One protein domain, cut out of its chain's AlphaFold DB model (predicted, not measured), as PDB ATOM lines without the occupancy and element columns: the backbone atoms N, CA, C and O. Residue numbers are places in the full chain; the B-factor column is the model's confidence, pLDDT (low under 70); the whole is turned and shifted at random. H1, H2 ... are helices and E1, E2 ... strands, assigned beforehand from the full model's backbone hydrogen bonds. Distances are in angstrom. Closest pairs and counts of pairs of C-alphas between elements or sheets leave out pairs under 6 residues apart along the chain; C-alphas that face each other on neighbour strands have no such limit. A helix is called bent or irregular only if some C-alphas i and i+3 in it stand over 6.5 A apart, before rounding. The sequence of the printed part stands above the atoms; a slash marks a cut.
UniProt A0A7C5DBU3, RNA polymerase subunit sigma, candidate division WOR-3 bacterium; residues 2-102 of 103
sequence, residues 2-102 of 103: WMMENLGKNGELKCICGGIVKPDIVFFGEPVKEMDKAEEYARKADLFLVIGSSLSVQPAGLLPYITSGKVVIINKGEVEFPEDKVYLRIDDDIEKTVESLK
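What this domain is: This is residues 2 to 102 of the 103 residues of the protein "RNA polymerase subunit sigma" of candidate division WOR-3 bacterium (UniProt A0A7C5DBU3). A small sheet of three parallel strands has H3 over it and H2 packed on H3, while H4 grazes the sheet near the strands' last residues. From this body a long arm, residues 2 to 34, reaches away with the short H1 at its far part. The printed part has 101 residues, in the order H1 H2 E1 H3 E2 E3 H4, and the sheet runs E1 E2 E3. The class is mixed, helices and strands, with 43 residues in named elements, under half. It is only just loose, close to extended, with a radius of gyration of the C-alphas of 18.6 A and spans of 53 by 31 by 23 A.

How they stand to each other: H1, residues 2 to 5, and H2, residues 35 to 44, are apart. H2 touches H3, residues 60 to 66, the same way at a shallow tilt of 31 degrees; the closest C-alphas, Arg 43 and Ile 66, are 5.7 A apart. E1, residues 47 to 51, and E2, residues 70 to 74, are parallel, with N 50 and O 72 at 2.8 A. E2 and E3, residues 86 to 90, are parallel, with N 87 and O 71 at 2.8 A. E1, H3, E2 form a strand-helix-strand unit, two parallel neighbour strands with a helix between, its crossover right-handed. H3 is on the sheet at a height of 10.2 A. H4, residues 94 to 100, only grazes it, the closest C-alphas being Ile 74 and Ile 94, 6.7 A. Each O i to N i+4 pair is within hydrogen-bond range in H2 and H4; H3 has 0 of 3, but 3 of 4 O i to N i+3 pairs.

Where its parts are: Find C-alpha 2 at (163.730, 103.025, 127.827), where H1 begins. H2 runs 14.5 A from C-alpha 35 at (141.009, 118.913, 134.835), and E2 13.2 A. H3 is irregular: C-alphas 61 and 64 are 7.0 A apart. H4 ends at C-alpha 100, (128.994, 88.972, 133.137).

The domain as a whole: The C-alphas of Ile 16 and Asp 84, the two farthest apart, are 54.8 A apart. The printed part has no cut. The links H1 to H2 and E2 to E3 are long. No printed residue is under 70 in pLDDT.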
ATOM      1  N   TRP A   2     162.464 102.287 127.678       87.38
ATOM      2  CA  TRP A   2     163.730 103.025 127.827       87.38
ATOM      3  C   TRP A   2     164.074 103.463 129.262       87.38
ATOM      4  O   TRP A   2     165.160 103.158 129.737       87.38
ATOM      5  N   MET A   3     163.151 104.114 129.987       87.06
ATOM      6  CA  MET A   3     163.418 104.548 131.371       87.06
ATOM      7  C   MET A   3     163.857 103.397 132.288       87.06
ATOM      8  O   MET A   3     164.750 103.581 133.102       87.06
ATOM      9  N   MET A   4     163.238 102.220 132.150       86.81
ATOM     10  CA  MET A   4     163.554 101.052 132.982       86.81
ATOM     11  C   MET A   4     164.905 100.443 132.601       86.81
ATOM     12  O   MET A   4     165.634  99.980 133.466       86.81
ATOM     13  N   GLU A   5     165.259 100.485 131.315       89.75
ATOM     14  CA  GLU A   5     166.550 100.003 130.807       89.75
ATOM     15  C   GLU A   5     167.724 100.912 131.208       89.75
ATOM     16  O   GLU A   5     168.866 100.462 131.227       89.75
ATOM     17  N   ASN A   6     167.453 102.179 131.532       88.94
ATOM     18  CA  ASN A   6     168.469 103.194 131.836       88.94
ATOM     19  C   ASN A   6     168.468 103.625 133.310       88.94
ATOM     20  O   ASN A   6     169.183 104.554 133.684       88.94
ATOM     21  N   LEU A   7     167.665 102.969 134.150       91.12
ATOM     22  CA  LEU A   7     167.585 103.274 135.571       91.12
ATOM     23  C   LEU A   7     168.913 102.924 136.258       91.12
ATOM     24  O   LEU A   7     169.411 101.802 136.150       91.12
ATOM     25  N   GLY A   8     169.498 103.887 136.970       86.69
ATOM     26  CA  GLY A   8     170.720 103.674 137.734       86.69
ATOM     27  C   GLY A   8     170.518 102.682 138.882       86.69
ATOM     28  O   GLY A   8     169.403 102.433 139.335       86.69
ATOM     29  N   LYS A   9     171.622 102.145 139.416       83.62
ATOM     30  CA  LYS A   9     171.595 101.181 140.538       83.62
ATOM     31  C   LYS A   9     170.932 101.729 141.811       83.62
ATOM     32  O   LYS A   9     170.491 100.950 142.643       83.62
ATOM     33  N   ASN A  10     170.882 103.050 141.962       85.81
ATOM     34  CA  ASN A  10     170.218 103.759 143.056       85.81
ATOM     35  C   ASN A  10     168.748 104.115 142.752       85.81
ATOM     36  O   ASN A  10     168.134 104.834 143.530       85.81
ATOM     37  N   GLY A  11     168.193 103.652 141.627       86.62
ATOM     38  CA  GLY A  11     166.834 103.986 141.198       86.62
ATOM     39  C   GLY A  11     166.702 105.372 140.564       86.62
ATOM     40  O   GLY A  11     165.588 105.804 140.279       86.62
ATOM     41  N   GLU A  12     167.809 106.081 140.326       91.06
ATOM     42  CA  GLU A  12     167.787 107.401 139.701       91.06
ATOM     43  C   GLU A  12     168.052 107.310 138.202       91.06
ATOM     44  O   GLU A  12     168.938 106.591 137.739       91.06
ATOM     45  N   LEU A  13     167.327 108.121 137.440       92.94
ATOM     46  CA  LEU A  13     167.599 108.366 136.033       92.94
ATOM     47  C   LEU A  13     168.161 109.783 135.897       92.94
ATOM     48  O   LEU A  13     167.550 110.735 136.381       92.94
ATOM     49  N   LYS A  14     169.337 109.936 135.279       91.94
ATOM     50  CA  LYS A  14     170.005 111.238 135.129       91.94
ATOM     51  C   LYS A  14     169.893 111.748 133.697       91.94
ATOM     52  O   LYS A  14     170.074 110.999 132.742       91.94
ATOM     53  N   CYS A  15     169.620 113.038 133.559       90.94
ATOM     54  CA  CYS A  15     169.689 113.749 132.291       90.94
ATOM     55  C   CYS A  15     171.151 114.087 131.958       90.94
ATOM     56  O   CYS A  15     171.990 114.185 132.853       90.94
ATOM     57  N   ILE A  16     171.446 114.367 130.687       91.44
ATOM     58  CA  ILE A  16     172.751 114.885 130.240       91.44
ATOM     59  C   ILE A  16     173.166 116.184 130.953       91.44
ATOM     60  O   ILE A  16     174.350 116.492 131.018       91.44
ATOM     61  N   CYS A  17     172.215 116.931 131.526       94.19
ATOM     62  CA  CYS A  17     172.490 118.120 132.337       94.19
ATOM     63  C   CYS A  17     172.828 117.815 133.811       94.19
ATOM     64  O   CYS A  17     173.053 118.742 134.583       94.19
ATOM     65  N   GLY A  18     172.817 116.544 134.229       90.69
ATOM     66  CA  GLY A  18     173.045 116.111 135.614       90.69
ATOM     67  C   GLY A  18     171.797 116.100 136.511       90.69
ATOM     68  O   GLY A  18     171.847 115.564 137.617       90.69
ATOM     69  N   GLY A  19     170.666 116.641 136.043       93.06
ATOM     70  CA  GLY A  19     169.388 116.615 136.765       93.06
ATOM     71  C   GLY A  19     168.746 115.222 136.830       93.06
ATOM     72  O   GLY A  19     169.066 114.342 136.033       93.06
ATOM     73  N   ILE A  20     167.817 115.028 137.772       93.19
ATOM     74  CA  ILE A  20     167.016 113.798 137.880       93.19
ATOM     75  C   ILE A  20     165.861 113.865 136.875       93.19
ATOM     76  O   ILE A  20     165.128 114.851 136.821       93.19
ATOM     77  N   VAL A  21     165.694 112.808 136.086       93.12
ATOM     78  CA  VAL A  21     164.567 112.647 135.165       93.12
ATOM     79  C   VAL A  21     163.380 112.089 135.944       93.12
ATOM     80  O   VAL A  21     163.433 110.970 136.454       93.12
ATOM     81  N   LYS A  22     162.300 112.869 136.017       91.38
ATOM     82  CA  LYS A  22     161.016 112.447 136.587       91.38
ATOM     83  C   LYS A  22     160.131 111.860 135.477       91.38
ATOM     84  O   LYS A  22     160.078 112.457 134.401       91.38
ATOM     85  N   PRO A  23     159.429 110.733 135.700       91.62
ATOM     86  CA  PRO A  23     158.369 110.302 134.790       91.62
ATOM     87  C   PRO A  23     157.310 111.391 134.620       91.62
ATOM     88  O   PRO A  23     157.031 112.143 135.557       91.62
ATOM     89  N   ASP A  24     156.677 111.429 133.449       93.00
ATOM     90  CA  ASP A  24     155.547 112.326 133.202       93.00
ATOM     91  C   ASP A  24     154.256 111.779 133.831       93.00
ATOM     92  O   ASP A  24     153.328 111.344 133.155       93.00
ATOM     93  N   ILE A  25     154.240 111.752 135.160       93.94
ATOM     94  CA  ILE A  25     153.084 111.442 135.998       93.94
ATOM     95  C   ILE A  25     152.903 112.550 137.027       93.94
ATOM     96  O   ILE A  25     153.845 113.289 137.328       93.94
ATOM     97  N   VAL A  26     151.694 112.648 137.568       95.44
ATOM     98  CA  VAL A  26     151.348 113.611 138.615       95.44
ATOM     99  C   VAL A  26     151.660 112.984 139.971       95.44
ATOM    100  O   VAL A  26     151.087 111.957 140.335       95.44
ATOM    101  N   PHE A  27     152.594 113.573 140.707       96.06
ATOM    102  CA  PHE A  27     152.849 113.247 142.106       96.06
ATOM    103  C   PHE A  27     151.871 113.982 143.022       96.06
ATOM    104  O   PHE A  27     151.258 114.980 142.646       96.06
ATOM    105  N   PHE A  28     151.737 113.510 144.261       96.00
ATOM    106  CA  PHE A  28     150.955 114.224 145.264       96.00
ATOM    107  C   PHE A  28     151.473 115.654 145.447       96.00
ATOM    108  O   PHE A  28     152.672 115.878 145.604       96.00
ATOM    109  N   GLY A  29     150.545 116.612 145.428       95.12
ATOM    110  CA  GLY A  29     150.846 118.040 145.504       95.12
ATOM    111  C   GLY A  29     151.148 118.702 144.156       95.12
ATOM    112  O   GLY A  29     151.210 119.928 144.103       95.12
ATOM    113  N   GLU A  30     151.295 117.941 143.067       96.75
ATOM    114  CA  GLU A  30     151.389 118.518 141.726       96.75
ATOM    115  C   GLU A  30     149.992 118.823 141.156       96.75
ATOM    116  O   GLU A  30     149.030 118.099 141.429       96.75
ATOM    117  N   PRO A  31     149.856 119.885 140.341       95.31
ATOM    118  CA  PRO A  31     148.603 120.175 139.660       95.31
ATOM    119  C   PRO A  31     148.257 119.066 138.660       95.31
ATOM    120  O   PRO A  31     149.096 118.624 137.869       95.31
ATOM    121  N   VAL A  32     146.994 118.644 138.667       96.38
ATOM    122  CA  VAL A  32     146.469 117.688 137.688       96.38
ATOM    123  C   VAL A  32     146.279 118.389 136.344       96.38
ATOM    124  O   VAL A  32     145.730 119.486 136.270       96.38
ATOM    125  N   LYS A  33     146.738 117.749 135.267       95.31
ATOM    126  CA  LYS A  33     146.576 118.242 133.894       95.31
ATOM    127  C   LYS A  33     145.156 117.950 133.386       95.31
ATOM    128  O   LYS A  33     144.568 116.948 133.774       95.31
ATOM    129  N   GLU A  34     144.637 118.783 132.481       96.31
ATOM    130  CA  GLU A  34     143.353 118.568 131.777       96.31
ATOM    131  C   GLU A  34     142.097 118.476 132.672       96.31
ATOM    132  O   GLU A  34     141.062 117.965 132.234       96.31
ATOM    133  N   MET A  35     142.148 118.986 133.910       97.38
ATOM    134  CA  MET A  35     141.009 118.913 134.835       97.38
ATOM    135  C   MET A  35     139.770 119.642 134.287       97.38
ATOM    136  O   MET A  35     138.688 119.064 134.282       97.38
ATOM    137  N   ASP A  36     139.926 120.844 133.721       97.50
ATOM    138  CA  ASP A  36     138.812 121.626 133.150       97.50
ATOM    139  C   ASP A  36     138.040 120.848 132.074       97.50
ATOM    140  O   ASP A  36     136.807 120.874 132.010       97.50
ATOM    141  N   LYS A  37     138.778 120.103 131.244       98.19
ATOM    142  CA  LYS A  37     138.219 119.266 130.185       98.19
ATOM    143  C   LYS A  37     137.488 118.054 130.763       98.19
ATOM    144  O   LYS A  37     136.404 117.712 130.291       98.19
ATOM    145  N   ALA A  38     138.053 117.413 131.787       98.00
ATOM    146  CA  ALA A  38     137.401 116.309 132.490       98.00
ATOM    147  C   ALA A  38     136.078 116.755 133.132       98.00
ATOM    148  O   ALA A  38     135.067 116.061 133.010       98.00
ATOM    149  N   GLU A  39     136.052 117.939 133.744       98.19
ATOM    150  CA  GLU A  39     134.822 118.505 134.290       98.19
ATOM    151  C   GLU A  39     133.784 118.830 133.210       98.19
ATOM    152  O   GLU A  39     132.590 118.611 133.420       98.19
ATOM    153  N   GLU A  40     134.202 119.353 132.053       98.38
ATOM    154  CA  GLU A  40     133.295 119.608 130.929       98.38
ATOM    155  C   GLU A  40     132.605 118.321 130.460       98.38
ATOM    156  O   GLU A  40     131.387 118.315 130.255       98.38
ATOM    157  N   TYR A  41     133.354 117.222 130.337       98.25
ATOM    158  CA  TYR A  41     132.771 115.920 130.015       98.25
ATOM    159  C   TYR A  41     131.842 115.418 131.120       98.25
ATOM    160  O   TYR A  41     130.746 114.955 130.812       98.25
ATOM    161  N   ALA A  42     132.229 115.560 132.391       98.19
ATOM    162  CA  ALA A  42     131.389 115.165 133.520       98.19
ATOM    163  C   ALA A  42     130.046 115.916 133.522       98.19
ATOM    164  O   ALA A  42     128.995 115.293 133.673       98.19
ATOM    165  N   ARG A  43     130.060 117.235 133.271       98.06
ATOM    166  CA  ARG A  43     128.847 118.072 133.171       98.06
ATOM    167  C   ARG A  43     127.894 117.618 132.063       98.06
ATOM    168  O   ARG A  43     126.687 117.763 132.214       98.06
ATOM    169  N   LYS A  44     128.426 117.108 130.951       98.12
ATOM    170  CA  LYS A  44     127.647 116.691 129.770       98.12
ATOM    171  C   LYS A  44     127.212 115.225 129.803       98.12
ATOM    172  O   LYS A  44     126.485 114.804 128.912       98.12
ATOM    173  N   ALA A  45     127.692 114.439 130.764       98.12
ATOM    174  CA  ALA A  45     127.443 113.007 130.799       98.12
ATOM    175  C   ALA A  45     126.012 112.692 131.259       98.12
ATOM    176  O   ALA A  45     125.617 113.075 132.359       98.12
ATOM    177  N   ASP A  46     125.276 111.915 130.462       98.31
ATOM    178  CA  ASP A  46     123.998 111.311 130.875       98.31
ATOM    179  C   ASP A  46     124.202 110.108 131.819       98.31
ATOM    180  O   ASP A  46     123.304 109.719 132.571       98.31
ATOM    181  N   LEU A  47     125.402 109.518 131.779       97.69
ATOM    182  CA  LEU A  47     125.847 108.398 132.600       97.69
ATOM    183  C   LEU A  47     127.332 108.573 132.950       97.69
ATOM    184  O   LEU A  47     128.163 108.703 132.052       97.69
ATOM    185  N   PHE A  48     127.670 108.521 134.236       98.38
ATOM    186  CA  PHE A  48     129.041 108.540 134.741       98.38
ATOM    187  C   PHE A  48     129.376 107.186 135.373       98.38
ATOM    188  O   PHE A  48     128.727 106.765 136.332       98.38
ATOM    189  N   LEU A  49     130.394 106.508 134.842       96.81
ATOM    190  CA  LEU A  49     130.866 105.220 135.350       96.81
ATOM    191  C   LEU A  49     132.092 105.426 136.247       96.81
ATOM    192  O   LEU A  49     133.152 105.834 135.774       96.81
ATOM    193  N   VAL A  50     131.959 105.112 137.532       97.31
ATOM    194  CA  VAL A  50     133.085 104.982 138.463       97.31
ATOM    195  C   VAL A  50     133.490 103.515 138.483       97.31
ATOM    196  O   VAL A  50     132.743 102.682 138.984       97.31
ATOM    197  N   ILE A  51     134.652 103.188 137.918       96.19
ATOM    198  CA  ILE A  51     135.131 101.806 137.800       96.19
ATOM    199  C   ILE A  51     136.490 101.691 138.490       96.19
ATOM    200  O   ILE A  51     137.418 102.415 138.133       96.19
ATOM    201  N   GLY A  52     136.609 100.795 139.471       95.56
ATOM    202  CA  GLY A  52     137.882 100.491 140.137       95.56
ATOM    203  C   GLY A  52     138.513 101.649 140.905       95.56
ATOM    204  O   GLY A  52     139.737 101.757 140.961       95.56
ATOM    205  N   SER A  53     137.693 102.544 141.452       96.25
ATOM    206  CA  SER A  53     138.151 103.700 142.215       96.25
ATOM    207  C   SER A  53     137.349 103.848 143.501       96.25
ATOM    208  O   SER A  53     136.122 103.785 143.479       96.25
ATOM    209  N   SER A  54     138.052 104.114 144.604       96.06
ATOM    210  CA  SER A  54     137.469 104.481 145.902       96.06
ATOM    211  C   SER A  54     137.038 105.950 145.982       96.06
ATOM    212  O   SER A  54     136.441 106.351 146.975       96.06
ATOM    213  N   LEU A  55     137.378 106.760 144.967       97.31
ATOM    214  CA  LEU A  55     137.164 108.214 144.911       97.31
ATOM    215  C   LEU A  55     137.892 109.038 145.995       97.31
ATOM    216  O   LEU A  55     137.633 110.231 146.138       97.31
ATOM    217  N   SER A  56     138.861 108.460 146.710       96.12
ATOM    218  CA  SER A  56     139.540 109.146 147.822       96.12
ATOM    219  C   SER A  56     140.579 110.198 147.402       96.12
ATOM    220  O   SER A  56     140.978 111.029 148.218       96.12
ATOM    221  N   VAL A  57     141.045 110.188 146.146       96.12
ATOM    222  CA  VAL A  57     142.100 111.095 145.659       96.12
ATOM    223  C   VAL A  57     141.506 112.291 144.925       96.12
ATOM    224  O   VAL A  57     140.771 112.145 143.947       96.12
ATOM    225  N   GLN A  58     141.889 113.491 145.362       95.88
ATOM    226  CA  GLN A  58     141.404 114.753 144.810       95.88
ATOM    227  C   GLN A  58     142.381 115.391 143.821       95.88
ATOM    228  O   GLN A  58     143.593 115.222 143.973       95.88
ATOM    229  N   PRO A  59     141.881 116.140 142.817       96.25
ATOM    230  CA  PRO A  59     140.473 116.492 142.548       96.25
ATOM    231  C   PRO A  59     139.663 115.452 141.747       96.25
ATOM    232  O   PRO A  59     138.478 115.658 141.503       96.25
ATOM    233  N   ALA A  60     140.265 114.342 141.309       96.31
ATOM    234  CA  ALA A  60     139.593 113.372 140.433       96.31
ATOM    235  C   ALA A  60     138.329 112.752 141.065       96.31
ATOM    236  O   ALA A  60     137.329 112.556 140.376       96.31
ATOM    237  N   GLY A  61     138.350 112.502 142.378       96.81
ATOM    238  CA  GLY A  61     137.210 111.978 143.135       96.81
ATOM    239  C   GLY A  61     135.972 112.881 143.134       96.81
ATOM    240  O   GLY A  61     134.874 112.395 143.386       96.81
ATOM    241  N   LEU A  62     136.113 114.172 142.807       96.56
ATOM    242  CA  LEU A  62     134.987 115.107 142.714       96.56
ATOM    243  C   LEU A  62     134.219 115.015 141.390       96.56
ATOM    244  O   LEU A  62     133.076 115.464 141.325       96.56
ATOM    245  N   LEU A  63     134.797 114.423 140.341       97.81
ATOM    246  CA  LEU A  63     134.179 114.388 139.009       97.81
ATOM    247  C   LEU A  63     132.763 113.775 138.983       97.81
ATOM    248  O   LEU A  63     131.891 114.369 138.344       97.81
ATOM    249  N   PRO A  64     132.461 112.669 139.694       97.94
ATOM    250  CA  PRO A  64     131.113 112.101 139.694       97.94
ATOM    251  C   PRO A  64     130.068 113.002 140.376       97.94
ATOM    252  O   PRO A  64     128.877 112.833 140.144       97.94
ATOM    253  N   TYR A  65     130.478 113.981 141.193       97.00
ATOM    254  CA  TYR A  65     129.552 114.942 141.809       97.00
ATOM    255  C   TYR A  65     129.095 116.036 140.839       97.00
ATOM    256  O   TYR A  65     128.113 116.724 141.118       97.00
ATOM    257  N   ILE A  66     129.824 116.224 139.736       97.44
ATOM    258  CA  ILE A  66     129.590 117.295 138.763       97.44
ATOM    259  C   ILE A  66     128.484 116.920 137.771       97.44
ATOM    260  O   ILE A  66     127.793 117.801 137.257       97.44
ATOM    261  N   THR A  67     128.327 115.629 137.473       97.44
ATOM    262  CA  THR A  67     127.311 115.176 136.522       97.44
ATOM    263  C   THR A  67     125.896 115.367 137.081       97.44
ATOM    264  O   THR A  67     125.639 115.158 138.265       97.44
ATOM    265  N   SER A  68     124.960 115.751 136.210       96.06
ATOM    266  CA  SER A  68     123.515 115.670 136.475       96.06
ATOM    267  C   SER A  68     122.891 114.362 135.973       96.06
ATOM    268  O   SER A  68     121.686 114.162 136.116       96.06
ATOM    269  N   GLY A  69     123.688 113.512 135.322       97.25
ATOM    270  CA  GLY A  69     123.285 112.211 134.815       97.25
ATOM    271  C   GLY A  69     123.256 111.135 135.897       97.25
ATOM    272  O   GLY A  69     123.378 111.391 137.095       97.25
ATOM    273  N   LYS A  70     123.089 109.887 135.462       98.56
ATOM    274  CA  LYS A  70     123.120 108.722 136.354       98.56
ATOM    275  C   LYS A  70     124.559 108.404 136.748       98.56
ATOM    276  O   LYS A  70     125.424 108.343 135.882       98.56
ATOM    277  N   VAL A  71     124.808 108.110 138.020       98.56
ATOM    278  CA  VAL A  71     126.115 107.617 138.481       98.56
ATOM    279  C   VAL A  71     126.035 106.117 138.732       98.56
ATOM    280  O   VAL A  71     125.159 105.655 139.462       98.56
ATOM    281  N   VAL A  72     126.944 105.352 138.135       97.69
ATOM    282  CA  VAL A  72     127.085 103.912 138.383       97.69
ATOM    283  C   VAL A  72     128.465 103.641 138.946       97.69
ATOM    284  O   VAL A  72     129.459 104.133 138.415       97.69
ATOM    285  N   ILE A  73     128.518 102.854 140.014       97.56
ATOM    286  CA  ILE A  73     129.756 102.514 140.713       97.56
ATOM    287  C   ILE A  73     129.995 101.012 140.584       97.56
ATOM    288  O   ILE A  73     129.154 100.217 140.996       97.56
ATOM    289  N   ILE A  74     131.140 100.638 140.019       96.50
ATOM    290  CA  ILE A  74     131.638  99.265 139.910       96.50
ATOM    291  C   ILE A  74     132.994  99.230 140.604       96.50
ATOM    292  O   ILE A  74     134.016  99.615 140.031       96.50
ATOM    293  N   ASN A  75     133.011  98.833 141.867       96.56
ATOM    294  CA  ASN A  75     134.242  98.786 142.639       96.56
ATOM    295  C   ASN A  75     134.121  97.748 143.741       96.56
ATOM    296  O   ASN A  75     133.121  97.724 144.451       96.56
ATOM    297  N   LYS A  76     135.172  96.950 143.915       95.75
ATOM    298  CA  LYS A  76     135.269  96.029 145.035       95.75
ATOM    299  C   LYS A  76     135.713  96.786 146.283       95.75
ATOM    300  O   LYS A  76     136.848  97.271 146.339       95.75
ATOM    301  N   GLY A  77     134.850  96.836 147.289       93.62
ATOM    302  CA  GLY A  77     135.095  97.561 148.536       93.62
ATOM    303  C   GLY A  77     134.562  98.996 148.546       93.62
ATOM    304  O   GLY A  77     133.887  99.453 147.625       93.62
ATOM    305  N   GLU A  78     134.850  99.702 149.638       92.12
ATOM    306  CA  GLU A  78     134.187 100.960 149.981       92.12
ATOM    307  C   GLU A  78     134.504 102.103 149.003       92.12
ATOM    308  O   GLU A  78     135.654 102.334 148.618       92.12
ATOM    309  N   VAL A  79     133.452 102.833 148.627       95.88
ATOM    310  CA  VAL A  79     133.511 104.061 147.832       95.88
ATOM    311  C   VAL A  79     132.695 105.115 148.562       95.88
ATOM    312  O   VAL A  79     131.484 104.959 148.733       95.88
ATOM    313  N   GLU A  80     133.352 106.187 148.994       90.81
ATOM    314  CA  GLU A  80     132.690 107.268 149.719       90.81
ATOM    315  C   GLU A  80     131.936 108.167 148.726       90.81
ATOM    316  O   GLU A  80     132.504 109.064 148.103       90.81
ATOM    317  N   PHE A  81     130.645 107.887 148.533       96.12
ATOM    318  CA  PHE A  81     129.761 108.659 147.659       96.12
ATOM    319  C   PHE A  81     128.309 108.622 148.177       96.12
ATOM    320  O   PHE A  81     127.880 107.569 148.655       96.12
ATOM    321  N   PRO A  82     127.530 109.724 148.095       95.44
ATOM    322  CA  PRO A  82     126.151 109.755 148.589       95.44
ATOM    323  C   PRO A  82     125.257 108.729 147.882       95.44
ATOM    324  O   PRO A  82     125.114 108.772 146.660       95.44
ATOM    325  N   GLU A  83     124.639 107.819 148.640       93.62
ATOM    326  CA  GLU A  83     123.856 106.715 148.061       93.62
ATOM    327  C   GLU A  83     122.607 107.172 147.310       93.62
ATOM    328  O   GLU A  83     122.210 106.547 146.331       93.62
ATOM    329  N   ASP A  84     122.018 108.296 147.712       95.19
ATOM    330  CA  ASP A  84     120.879 108.911 147.027       95.19
ATOM    331  C   ASP A  84     121.227 109.395 145.608       95.19
ATOM    332  O   ASP A  84     120.332 109.599 144.786       95.19
ATOM    333  N   LYS A  85     122.522 109.546 145.301       95.88
ATOM    334  CA  LYS A  85     123.028 109.906 143.971       95.88
ATOM    335  C   LYS A  85     123.474 108.704 143.138       95.88
ATOM    336  O   LYS A  85     123.793 108.874 141.960       95.88
ATOM    337  N   VAL A  86     123.510 107.502 143.712       97.88
ATOM    338  CA  VAL A  86     123.942 106.291 143.009       97.88
ATOM    339  C   VAL A  86     122.749 105.644 142.320       97.88
ATOM    340  O   VAL A  86     121.788 105.216 142.951       97.88
ATOM    341  N   TYR A  87     122.821 105.534 140.996       98.19
ATOM    342  CA  TYR A  87     121.803 104.853 140.202       98.19
ATOM    343  C   TYR A  87     121.941 103.325 140.268       98.19
ATOM    344  O   TYR A  87     120.942 102.612 140.327       98.19
ATOM    345  N   LEU A  88     123.174 102.814 140.232       96.81
ATOM    346  CA  LEU A  88     123.481 101.389 140.361       96.81
ATOM    347  C   LEU A  88     124.851 101.218 141.017       96.81
ATOM    348  O   LEU A  88     125.810 101.891 140.638       96.81
ATOM    349  N   ARG A  89     124.947 100.281 141.961       96.50
ATOM    350  CA  ARG A  89     126.211  99.858 142.562       96.50
ATOM    351  C   ARG A  89     126.433  98.371 142.337       96.50
ATOM    352  O   ARG A  89     125.534  97.569 142.578       96.50
ATOM    353  N   ILE A  90     127.639  98.028 141.904       95.94
ATOM    354  CA  ILE A  90     128.138  96.662 141.794       95.94
ATOM    355  C   ILE A  90     129.395  96.584 142.657       95.94
ATOM    356  O   ILE A  90     130.423  97.173 142.324       95.94
ATOM    357  N   ASP A  91     129.285  95.885 143.784       96.00
ATOM    358  CA  ASP A  91     130.419  95.563 144.653       96.00
ATOM    359  C   ASP A  91     130.963  94.185 144.270       96.00
ATOM    360  O   ASP A  91     130.597  93.159 144.842       96.00
ATOM    361  N   ASP A  92     131.767  94.164 143.213       95.44
ATOM    362  CA  ASP A  92     132.454  92.966 142.747       95.44
ATOM    363  C   ASP A  92     133.756  93.351 142.036       95.44
ATOM    364  O   ASP A  92     134.064  94.520 141.785       95.44
ATOM    365  N   ASP A  93     134.539  92.332 141.721       93.75
ATOM    366  CA  ASP A  93     135.677  92.429 140.832       93.75
ATOM    367  C   ASP A  93     135.265  92.942 139.435       93.75
ATOM    368  O   ASP A  93     134.241  92.542 138.868       93.75
ATOM    369  N   ILE A  94     136.073  93.847 138.879       91.75
ATOM    370  CA  ILE A  94     135.777  94.518 137.607       91.75
ATOM    371  C   ILE A  94     135.818  93.520 136.451       91.75
ATOM    372  O   ILE A  94     134.953  93.587 135.580       91.75
ATOM    373  N   GLU A  95     136.784  92.596 136.440       91.00
ATOM    374  CA  GLU A  95     136.935  91.624 135.352       91.00
ATOM    375  C   GLU A  95     135.701  90.723 135.295       91.00
ATOM    376  O   GLU A  95     135.043  90.637 134.257       91.00
ATOM    377  N   LYS A  96     135.292  90.178 136.447       91.69
ATOM    378  CA  LYS A  96     134.061  89.376 136.557       91.69
ATOM    379  C   LYS A  96     132.818  90.148 136.130       91.69
ATOM    380  O   LYS A  96     131.951  89.606 135.443       91.69
ATOM    381  N   THR A  97     132.722  91.410 136.545       91.50
ATOM    382  CA  THR A  97     131.582  92.260 136.195       91.50
ATOM    383  C   THR A  97     131.503  92.443 134.684       91.50
ATOM    384  O   THR A  97     130.445  92.207 134.101       91.50
ATOM    385  N   VAL A  98     132.614  92.795 134.033       89.12
ATOM    386  CA  VAL A  98     132.670  92.989 132.576       89.12
ATOM    387  C   VAL A  98     132.349  91.692 131.829       89.12
ATOM    388  O   VAL A  98     131.542  91.718 130.901       89.12
ATOM    389  N   GLU A  99     132.885  90.551 132.269       91.31
ATOM    390  CA  GLU A  99     132.561  89.238 131.691       91.31
ATOM    391  C   GLU A  99     131.058  88.920 131.781       91.31
ATOM    392  O   GLU A  99     130.453  88.436 130.819       91.31
ATOM    393  N   SER A 100     130.424  89.231 132.916       90.69
ATOM    394  CA  SER A 100     128.994  88.972 133.137       90.69
ATOM    395  C   SER A 100     128.078  89.794 132.222       90.69
ATOM    396  O   SER A 100     126.990  89.333 131.859       90.69
ATOM    397  N   LEU A 101     128.529  90.985 131.813       87.75
ATOM    398  CA  LEU A 101     127.781  91.889 130.939       87.75
ATOM    399  C   LEU A 101     127.753  91.411 129.482       87.75
ATOM    400  O   LEU A 101     126.958  91.936 128.700       87.75
ATOM    401  N   LYS A 102     128.563  90.400 129.130       80.56
ATOM    402  CA  LYS A 102     128.708  89.875 127.760       80.56
ATOM    403  C   LYS A 102     128.971  90.982 126.733       80.56
ATOM    404  O   LYS A 102     128.413  90.946 125.633       80.56
TER     405      LYS A 102